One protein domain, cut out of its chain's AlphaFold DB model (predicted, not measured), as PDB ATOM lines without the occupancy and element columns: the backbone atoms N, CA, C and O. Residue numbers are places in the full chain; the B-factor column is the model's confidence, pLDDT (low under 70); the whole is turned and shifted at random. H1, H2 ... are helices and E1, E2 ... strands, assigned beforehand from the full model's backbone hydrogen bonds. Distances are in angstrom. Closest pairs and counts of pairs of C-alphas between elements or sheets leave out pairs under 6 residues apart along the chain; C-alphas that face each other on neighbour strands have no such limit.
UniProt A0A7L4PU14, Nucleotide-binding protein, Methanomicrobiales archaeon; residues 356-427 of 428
ATOM      1  N   VAL A 356     290.617 374.281 355.051       89.38
ATOM      2  CA  VAL A 356     290.912 374.308 353.619       89.38
ATOM      3  C   VAL A 356     292.418 374.190 353.476       89.38
ATOM      4  O   VAL A 356     293.162 374.965 354.075       89.38
ATOM      5  N   PHE A 357     292.862 373.217 352.696       85.56
ATOM      6  CA  PHE A 357     294.268 372.927 352.488       85.56
ATOM      7  C   PHE A 357     294.582 372.873 351.001       85.56
ATOM      8  O   PHE A 357     293.809 372.323 350.223       85.56
ATOM      9  N   GLU A 358     295.711 373.441 350.595       88.81
ATOM     10  CA  GLU A 358     296.131 373.465 349.197       88.81
ATOM     11  C   GLU A 358     297.601 373.095 349.073       88.81
ATOM     12  O   GLU A 358     298.477 373.779 349.616       88.81
ATOM     13  N   GLY A 359     297.855 372.024 348.330       89.06
ATOM     14  CA  GLY A 359     299.196 371.506 348.133       89.06
ATOM     15  C   GLY A 359     299.238 370.278 347.237       89.06
ATOM     16  O   GLY A 359     298.246 369.885 346.615       89.06
ATOM     17  N   THR A 360     300.407 369.655 347.202       89.31
ATOM     18  CA  THR A 360     300.679 368.492 346.364       89.31
ATOM     19  C   THR A 360     300.352 367.212 347.120       89.31
ATOM     20  O   THR A 360     300.769 367.027 348.264       89.31
ATOM     21  N   VAL A 361     299.645 366.288 346.475       90.19
ATOM     22  CA  VAL A 361     299.434 364.939 347.010       90.19
ATOM     23  C   VAL A 361     300.730 364.143 346.876       90.19
ATOM     24  O   VAL A 361     301.235 363.954 345.772       90.19
ATOM     25  N   LEU A 362     301.265 363.642 347.984       87.75
ATOM     26  CA  LEU A 362     302.485 362.840 348.034       87.75
ATOM     27  C   LEU A 362     302.192 361.463 348.634       87.75
ATOM     28  O   LEU A 362     301.333 361.310 349.499       87.75
ATOM     29  N   GLU A 363     302.938 360.454 348.197       85.38
ATOM     30  CA  GLU A 363     302.947 359.136 348.831       85.38
ATOM     31  C   GLU A 363     304.189 359.052 349.728       85.38
ATOM     32  O   GLU A 363     305.316 359.185 349.248       85.38
ATOM     33  N   THR A 364     303.998 358.876 351.038       81.38
ATOM     34  CA  THR A 364     305.093 358.839 352.023       81.38
ATOM     35  C   THR A 364     305.164 357.490 352.730       81.38
ATOM     36  O   THR A 364     304.263 356.660 352.630       81.38
ATOM     37  N   ALA A 365     306.211 357.275 353.534       71.81
ATOM     38  CA  ALA A 365     306.322 356.090 354.389       71.81
ATOM     39  C   ALA A 365     305.213 355.988 355.463       71.81
ATOM     40  O   ALA A 365     305.047 354.932 356.078       71.81
ATOM     41  N   PHE A 366     304.471 357.073 355.713       72.62
ATOM     42  CA  PHE A 366     303.344 357.118 356.650       72.62
ATOM     43  C   PHE A 366     301.988 356.918 355.964       72.62
ATOM     44  O   PHE A 366     300.985 356.751 356.653       72.62
ATOM     45  N   GLY A 367     301.976 356.876 354.631       78.88
ATOM     46  CA  GLY A 367     300.784 356.857 353.795       78.88
ATOM     47  C   GLY A 367     300.709 358.091 352.903       78.88
ATOM     48  O   GLY A 367     301.643 358.900 352.825       78.88
ATOM     49  N   ARG A 368     299.578 358.232 352.222       88.19
ATOM     50  CA  ARG A 368     299.293 359.378 351.368       88.19
ATOM     51  C   ARG A 368     299.106 360.639 352.203       88.19
ATOM     52  O   ARG A 368     298.433 360.610 353.228       88.19
ATOM     53  N   CYS A 369     299.687 361.747 351.768       89.94
ATOM     54  CA  CYS A 369     299.552 363.038 352.425       89.94
ATOM     55  C   CYS A 369     299.346 364.159 351.407       89.94
ATOM     56  O   CYS A 369     299.628 363.994 350.224       89.94
ATOM     57  N   ILE A 370     298.873 365.305 351.877       89.19
ATOM     58  CA  ILE A 370     298.909 366.566 351.144       89.19
ATOM     59  C   ILE A 370     299.946 367.475 351.792       89.19
ATOM     60  O   ILE A 370     299.979 367.612 353.013       89.19
ATOM     61  N   ASP A 371     300.818 368.045 350.971       87.75
ATOM     62  CA  ASP A 371     301.975 368.829 351.390       87.75
ATOM     63  C   ASP A 371     301.894 370.229 350.774       87.75
ATOM     64  O   ASP A 371     301.895 370.390 349.552       87.75
ATOM     65  N   ASP A 372     301.820 371.247 351.627       85.25
ATOM     66  CA  ASP A 372     301.756 372.660 351.231       85.25
ATOM     67  C   ASP A 372     303.154 373.318 351.129       85.25
ATOM     68  O   ASP A 372     303.295 374.526 350.913       85.25
ATOM     69  N   GLY A 373     304.219 372.529 351.262       76.50
ATOM     70  CA  GLY A 373     305.605 372.977 351.295       76.50
ATOM     71  C   GLY A 373     306.116 373.415 352.665       76.50
ATOM     72  O   GLY A 373     307.305 373.711 352.765       76.50
ATOM     73  N   GLU A 374     305.271 373.449 353.695       78.31
ATOM     74  CA  GLU A 374     305.660 373.733 355.083       78.31
ATOM     75  C   GLU A 374     305.261 372.598 356.021       78.31
ATOM     76  O   GLU A 374     306.051 372.181 356.866       78.31
ATOM     77  N   THR A 375     304.055 372.062 355.846       80.44
ATOM     78  CA  THR A 375     303.509 370.960 356.632       80.44
ATOM     79  C   THR A 375     302.864 369.928 355.710       80.44
ATOM     80  O   THR A 375     302.204 370.263 354.726       80.44
ATOM     81  N   ALA A 376     303.022 368.651 356.051       84.81
ATOM     82  CA  ALA A 376     302.336 367.556 355.381       84.81
ATOM     83  C   ALA A 376     301.277 366.950 356.308       84.81
ATOM     84  O   ALA A 376     301.567 366.636 357.464       84.81
ATOM     85  N   TYR A 377     300.066 366.760 355.789       86.81
ATOM     86  CA  TYR A 377     298.954 366.141 356.511       86.81
ATOM     87  C   TYR A 377     298.561 364.835 355.844       86.81
ATOM     88  O   TYR A 377     298.383 364.796 354.626       86.81
ATOM     89  N   LEU A 378     298.392 363.769 356.625       86.44
ATOM     90  CA  LEU A 378     297.898 362.501 356.100       86.44
ATOM     91  C   LEU A 378     296.499 362.676 355.510       86.44
ATOM     92  O   LEU A 378     295.618 363.268 356.134       86.44
ATOM     93  N   LEU A 379     296.306 362.123 354.318       84.81
ATOM     94  CA  LEU A 379     295.032 362.093 353.624       84.81
ATOM     95  C   LEU A 379     294.378 360.734 353.808       84.81
ATOM     96  O   LEU A 379     294.956 359.703 353.474       84.81
ATOM     97  N   GLU A 380     293.135 360.751 354.274       76.12
ATOM     98  CA  GLU A 380     292.293 359.549 354.325       76.12
ATOM     99  C   GLU A 380     291.594 359.273 352.985       76.12
ATOM    100  O   GLU A 380     291.039 358.199 352.772       76.12
ATOM    101  N   THR A 381     291.638 360.235 352.060       78.25
ATOM    102  CA  THR A 381     291.008 360.152 350.740       78.25
ATOM    103  C   THR A 381     292.003 359.700 349.677       78.25
ATOM    104  O   THR A 381     293.121 360.216 349.580       78.25
ATOM    105  N   GLU A 382     291.581 358.772 348.819       80.56
ATOM    106  CA  GLU A 382     292.406 358.306 347.709       80.56
ATOM    107  C   GLU A 382     292.486 359.350 346.586       80.56
ATOM    108  O   GLU A 382     291.620 359.439 345.722       80.56
ATOM    109  N   LEU A 383     293.564 360.134 346.587       85.19
ATOM    110  CA  LEU A 383     293.921 361.042 345.493       85.19
ATOM    111  C   LEU A 383     295.196 360.571 344.787       85.19
ATOM    112  O   LEU A 383     296.016 359.882 345.389       85.19
ATOM    113  N   SER A 384     295.378 360.921 343.514       87.00
ATOM    114  CA  SER A 384     296.564 360.508 342.754       87.00
ATOM    115  C   SER A 384     297.816 361.266 343.221       87.00
ATOM    116  O   SER A 384     297.794 362.502 343.222       87.00
ATOM    117  N   PRO A 385     298.923 360.577 343.563       89.12
ATOM    118  CA  PRO A 385     300.192 361.231 343.875       89.12
ATOM    119  C   PRO A 385     300.672 362.148 342.742       89.12
ATOM    120  O   PRO A 385     300.488 361.846 341.564       89.12
ATOM    121  N   GLY A 386     301.293 363.269 343.103       85.00
ATOM    122  CA  GLY A 386     301.754 364.318 342.190       85.00
ATOM    123  C   GLY A 386     300.676 365.321 341.766       85.00
ATOM    124  O   GLY A 386     300.996 366.275 341.062       85.00
ATOM    125  N   SER A 387     299.419 365.133 342.180       88.50
ATOM    126  CA  SER A 387     298.331 366.064 341.854       88.50
ATOM    127  C   SER A 387     298.348 367.266 342.792       88.50
ATOM    128  O   SER A 387     298.409 367.090 344.009       88.50
ATOM    129  N   GLU A 388     298.234 368.472 342.238       89.06
ATOM    130  CA  GLU A 388     298.025 369.689 343.025       89.06
ATOM    131  C   GLU A 388     296.534 369.837 343.325       89.06
ATOM    132  O   GLU A 388     295.709 369.896 342.410       89.06
ATOM    133  N   MET A 389     296.174 369.854 344.605       90.38
ATOM    134  CA  MET A 389     294.786 369.764 345.047       90.38
ATOM    135  C   MET A 389     294.482 370.840 346.082       90.38
ATOM    136  O   MET A 389     295.272 371.085 346.991       90.38
ATOM    137  N   ARG A 390     293.292 371.433 345.983       91.44
ATOM    138  CA  ARG A 390     292.653 372.173 347.068       91.44
ATOM    139  C   ARG A 390     291.591 371.278 347.693       91.44
ATOM    140  O   ARG A 390     290.627 370.885 347.034       91.44
ATOM    141  N   ILE A 391     291.779 370.959 348.961       90.25
ATOM    142  CA  ILE A 391     290.919 370.090 349.753       90.25
ATOM    143  C   ILE A 391     290.188 370.942 350.780       90.25
ATOM    144  O   ILE A 391     290.817 371.668 351.542       90.25
ATOM    145  N   THR A 392     288.864 370.839 350.810       90.88
ATOM    146  CA  THR A 392     288.049 371.348 351.918       90.88
ATOM    147  C   THR A 392     287.509 370.154 352.684       90.88
ATOM    148  O   THR A 392     286.996 369.210 352.081       90.88
ATOM    149  N   GLY A 393     287.648 370.173 354.000       90.25
ATOM    150  CA  GLY A 393     287.145 369.104 354.846       90.25
ATOM    151  C   GLY A 393     287.494 369.329 356.302       90.25
ATOM    152  O   GLY A 393     287.588 370.467 356.761       90.25
ATOM    153  N   MET A 394     287.705 368.236 357.023       88.75
ATOM    154  CA  MET A 394     287.912 368.255 358.464       88.75
ATOM    155  C   MET A 394     289.362 367.901 358.795       88.75
ATOM    156  O   MET A 394     289.875 366.865 358.372       88.75
ATOM    157  N   ARG A 395     290.032 368.758 359.569       87.19
ATOM    158  CA  ARG A 395     291.387 368.533 360.082       87.19
ATOM    159  C   ARG A 395     291.326 367.967 361.492       87.19
ATOM    160  O   ARG A 395     290.783 368.610 362.380       87.19
ATOM    161  N   SER A 396     291.942 366.812 361.717       85.12
ATOM    162  CA  SER A 396     292.173 366.246 363.050       85.12
ATOM    163  C   SER A 396     293.676 366.113 363.277       85.12
ATOM    164  O   SER A 396     294.315 365.209 362.745       85.12
ATOM    165  N   ARG A 397     294.266 367.050 364.033       83.44
ATOM    166  CA  ARG A 397     295.722 367.150 364.253       83.44
ATOM    167  C   ARG A 397     296.520 367.153 362.937       83.44
ATOM    168  O   ARG A 397     296.565 368.173 362.259       83.44
ATOM    169  N   ASN A 398     297.150 366.032 362.597       82.94
ATOM    170  CA  ASN A 398     298.006 365.793 361.431       82.94
ATOM    171  C   ASN A 398     297.267 365.088 360.270       82.94
ATOM    172  O   ASN A 398     297.910 364.690 359.298       82.94
ATOM    173  N   ARG A 399     295.941 364.911 360.360       86.25
ATOM    174  CA  ARG A 399     295.095 364.251 359.354       86.25
ATOM    175  C   ARG A 399     294.083 365.205 358.755       86.25
ATOM    176  O   ARG A 399     293.537 366.057 359.457       86.25
ATOM    177  N   ILE A 400     293.799 365.009 357.474       86.88
ATOM    178  CA  ILE A 400     292.719 365.672 356.753       86.88
ATOM    179  C   ILE A 400     291.799 364.602 356.166       86.88
ATOM    180  O   ILE A 400     292.218 363.760 355.367       86.88
ATOM    181  N   THR A 401     290.526 364.689 356.535       86.31
ATOM    182  CA  THR A 401     289.436 363.950 355.901       86.31
ATOM    183  C   THR A 401     288.786 364.892 354.890       86.31
ATOM    184  O   THR A 401     288.212 365.914 355.274       86.31
ATOM    185  N   ALA A 402     288.923 364.601 353.594       85.25
ATOM    186  CA  ALA A 402     288.387 365.469 352.549       85.25
ATOM    187  C   ALA A 402     286.866 365.315 352.432       85.25
ATOM    188  O   ALA A 402     286.364 364.204 352.276       85.25
ATOM    189  N   GLU A 403     286.145 366.435 352.427       88.62
ATOM    190  CA  GLU A 403     284.739 366.482 352.008       88.62
ATOM    191  C   GLU A 403     284.645 366.797 350.515       88.62
ATOM    192  O   GLU A 403     283.868 366.196 349.777       88.62
ATOM    193  N   THR A 404     285.484 367.725 350.053       89.00
ATOM    194  CA  THR A 404     285.637 368.065 348.639       89.00
ATOM    195  C   THR A 404     287.113 368.211 348.295       89.00
ATOM    196  O   THR A 404     287.905 368.740 349.076       89.00
ATOM    197  N   ALA A 405     287.495 367.740 347.112       88.88
ATOM    198  CA  ALA A 405     288.847 367.860 346.589       88.88
ATOM    199  C   ALA A 405     288.766 368.311 345.130       88.88
ATOM    200  O   ALA A 405     288.186 367.617 344.294       88.88
ATOM    201  N   VAL A 406     289.331 369.477 344.826       92.69
ATOM    202  CA  VAL A 406     289.359 370.042 343.473       92.69
ATOM    203  C   VAL A 406     290.804 370.270 343.031       92.69
ATOM    204  O   VAL A 406     291.631 370.630 343.870       92.69
ATOM    205  N   PRO A 407     291.137 370.086 341.741       89.56
ATOM    206  CA  PRO A 407     292.459 370.433 341.235       89.56
ATOM    207  C   PRO A 407     292.783 371.904 341.509       89.56
ATOM    208  O   PRO A 407     291.978 372.792 341.213       89.56
ATOM    209  N   ALA A 408     293.956 372.155 342.076       85.31
ATOM    210  CA  ALA A 408     294.492 373.492 342.271       85.31
ATOM    211  C   ALA A 408     295.427 373.865 341.114       85.31
ATOM    212  O   ALA A 408     296.026 373.008 340.462       85.31
ATOM    213  N   ALA A 409     295.542 375.163 340.836       80.19
ATOM    214  CA  ALA A 409     296.511 375.645 339.863       80.19
ATOM    215  C   ALA A 409     297.916 375.574 340.470       80.19
ATOM    216  O   ALA A 409     298.136 376.030 341.589       80.19
ATOM    217  N   VAL A 410     298.880 375.042 339.720       74.50
ATOM    218  CA  VAL A 410     300.277 374.996 340.167       74.50
ATOM    219  C   VAL A 410     300.842 376.417 340.216       74.50
ATOM    220  O   VAL A 410     301.077 377.038 339.177       74.50
ATOM    221  N   ASP A 411     301.095 376.929 341.420       74.88
ATOM    222  CA  ASP A 411     301.770 378.214 341.610       74.88
ATOM    223  C   ASP A 411     303.286 378.058 341.409       74.88
ATOM    224  O   ASP A 411     304.044 377.633 342.288       74.88
ATOM    225  N   VAL A 412     303.745 378.444 340.217       76.19
ATOM    226  CA  VAL A 412     305.157 378.395 339.814       76.19
ATOM    227  C   VAL A 412     306.054 379.249 340.721       76.19
ATOM    228  O   VAL A 412     307.218 378.899 340.930       76.19
ATOM    229  N   ALA A 413     305.553 380.359 341.275       75.38
ATOM    230  CA  ALA A 413     306.333 381.225 342.158       75.38
ATOM    231  C   ALA A 413     306.560 380.556 343.519       75.38
ATOM    232  O   ALA A 413     307.697 380.513 344.003       75.38
ATOM    233  N   ARG A 414     305.511 379.948 344.084       71.44
ATOM    234  CA  ARG A 414     305.591 379.143 345.314       71.44
ATOM    235  C   ARG A 414     306.544 377.958 345.147       71.44
ATOM    236  O   ARG A 414     307.386 377.718 346.014       71.44
ATOM    237  N   LEU A 415     306.477 377.267 344.007       73.81
ATOM    238  CA  LEU A 415     307.352 376.131 343.704       73.81
ATOM    239  C   LEU A 415     308.829 376.552 343.621       73.81
ATOM    240  O   LEU A 415     309.701 375.902 344.199       73.81
ATOM    241  N   ARG A 416     309.119 377.684 342.964       78.19
ATOM    242  CA  ARG A 416     310.474 378.260 342.900       78.19
ATOM    243  C   ARG A 416     311.002 378.654 344.278       78.19
ATOM    244  O   ARG A 416     312.157 378.364 344.577       78.19
ATOM    245  N   ALA A 417     310.171 379.265 345.123       76.12
ATOM    246  CA  ALA A 417     310.551 379.618 346.491       76.12
ATOM    247  C   ALA A 417     310.865 378.374 347.342       76.12
ATOM    248  O   ALA A 417     311.824 378.367 348.112       76.12
ATOM    249  N   ARG A 418     310.093 377.294 347.171       72.56
ATOM    250  CA  ARG A 418     310.308 376.005 347.844       72.56
ATOM    251  C   ARG A 418     311.612 375.330 347.403       72.56
ATOM    252  O   ARG A 418     312.393 374.921 348.254       72.56
ATOM    253  N   ILE A 419     311.890 375.286 346.097       78.56
ATOM    254  CA  ILE A 419     313.172 374.789 345.564       78.56
ATOM    255  C   ILE A 419     314.342 375.626 346.099       78.56
ATOM    256  O   ILE A 419     315.360 375.069 346.497       78.56
ATOM    257  N   GLY A 420     314.184 376.953 346.158       78.62
ATOM    258  CA  GLY A 420     315.182 377.862 346.724       78.62
ATOM    259  C   GLY A 420     315.551 377.523 348.171       78.62
ATOM    260  O   GLY A 420     316.738 377.427 348.467       78.62
ATOM    261  N   ARG A 421     314.552 377.271 349.033       76.12
ATOM    262  CA  ARG A 421     314.752 376.857 350.438       76.12
ATOM    263  C   ARG A 421     315.511 375.531 350.563       76.12
ATOM    264  O   ARG A 421     316.496 375.448 351.288       76.12
ATOM    265  N   ILE A 422     315.114 374.513 349.798       74.88
ATOM    266  CA  ILE A 422     315.781 373.197 349.823       74.88
ATOM    267  C   ILE A 422     317.253 373.323 349.401       74.88
ATOM    268  O   ILE A 422     318.140 372.743 350.020       74.88
ATOM    269  N   LEU A 423     317.529 374.109 348.357       77.19
ATOM    270  CA  LEU A 423     318.893 374.313 347.864       77.19
ATOM    271  C   LEU A 423     319.770 375.125 348.826       77.19
ATOM    272  O   LEU A 423     320.987 374.932 348.815       77.19
ATOM    273  N   SER A 424     319.193 376.025 349.629       74.12
ATOM    274  CA  SER A 424     319.932 376.716 350.691       74.12
ATOM    275  C   SER A 424     320.252 375.793 351.863       74.12
ATOM    276  O   SER A 424     321.380 375.827 352.346       74.12
ATOM    277  N   ASP A 425     319.322 374.919 352.255       67.00
ATOM    278  CA  ASP A 425     319.514 373.992 353.376       67.00
ATOM    279  C   ASP A 425     320.525 372.880 353.050       67.00
ATOM    280  O   ASP A 425     321.225 372.408 353.935       67.00
ATOM    281  N   CYS A 426     320.673 372.490 351.778       57.81
ATOM    282  CA  CYS A 426     321.706 371.537 351.344       57.81
ATOM    283  C   CYS A 426     323.123 372.135 351.226       57.81
ATOM    284  O   CYS A 426     324.063 371.400 350.924       57.81
ATOM    285  N   ARG A 427     323.281 373.460 351.361       52.91
ATOM    286  CA  ARG A 427     324.583 374.155 351.292       52.91
ATOM    287  C   ARG A 427     325.129 374.565 352.665       52.91
ATOM    288  O   ARG A 427     326.266 375.038 352.713       52.91
TER     289      ARG A 427
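What this domain is: This is residues 356 to 427 of the 428 residues of the protein "Nucleotide-binding protein" of Methanomicrobiales archaeon (UniProt A0A7L4PU14). This is a small closed barrel of five strands, with one helix, H1, held off to one side like an arm, its far end with residues 422 to 427 sticking out free. Round the ring run E1, E2, E3, E5, E4 and back to E1, mixed, with E3 and E5 the one parallel pair. The printed part has 72 residues, with five named strands followed by one named helix, E1 E2 E3 E4 E5 H1, and its class is mixed, helices and strands. It is compact, with a radius of gyration of the C-alphas of 12.5 A, yet only just elongated, spanning 39 by 26 by 19 A, with the arm making the length.

How they stand to each other: In the barrel, E1, residues 356 to 364, and E2, residues 367 to 371, form an antiparallel hairpin at 138 degrees, with N 362 and O 369 within hydrogen-bond range at 2.8 A. E3, residues 376 to 379, forms a hairpin with E2, antiparallel at 131 degrees, with N 377 and O 370 at 2.9 A. E1, E2 and E3 are a meander, each strand the antiparallel neighbour of the one before. E5, residues 399 to 407, is the parallel neighbour of E3, and N 400 and O 378 are 2.9 A apart. E4, residues 388 to 396, and E5 form an antiparallel hairpin at 151 degrees, with N 390 and O 406 at 2.8 A. E4 closes the ring as the antiparallel neighbour of E1, with N 391 and O 357 at 2.8 A. E1 to E4 are a Greek key, a meander of three strands whose first is also the antiparallel neighbour of the fourth. The pairing of E1 is staggered: residues 356 to 360 pair with E4 and residues 360 to 364 with E2. H1, residues 412 to 425, is not on the barrel, with 0 pairs of C-alphas within 10 A, and every O i to N i+4 pair in it is within hydrogen-bond range.

Where its parts are: E1 begins at C-alpha 356, (290.912, 374.308, 353.619), measures 21.0 A and bends by 70 degrees at residue 359. E4 measures 21.1 A and bends by 78 degrees at residue 393; E5 measures 19.3 A and bends by 86 degrees at residue 403. E2 and E3 are shorter, 12.3 A and 9.3 A. H1 measures 20.2 A, from C-alpha 412 at (305.157, 378.395, 339.814) to C-alpha 425 at (319.514, 373.992, 353.376).

The domain as a whole: The two C-alphas farthest apart, those of Glu 403 and Arg 427, are 40.6 A from each other. The printed part has no cut and no long link; E3 to E4, with 8 residues between them, is short, and the others are tight. The mean pLDDT of the printed part is 82.5, and residues 425 to 427 are under 70.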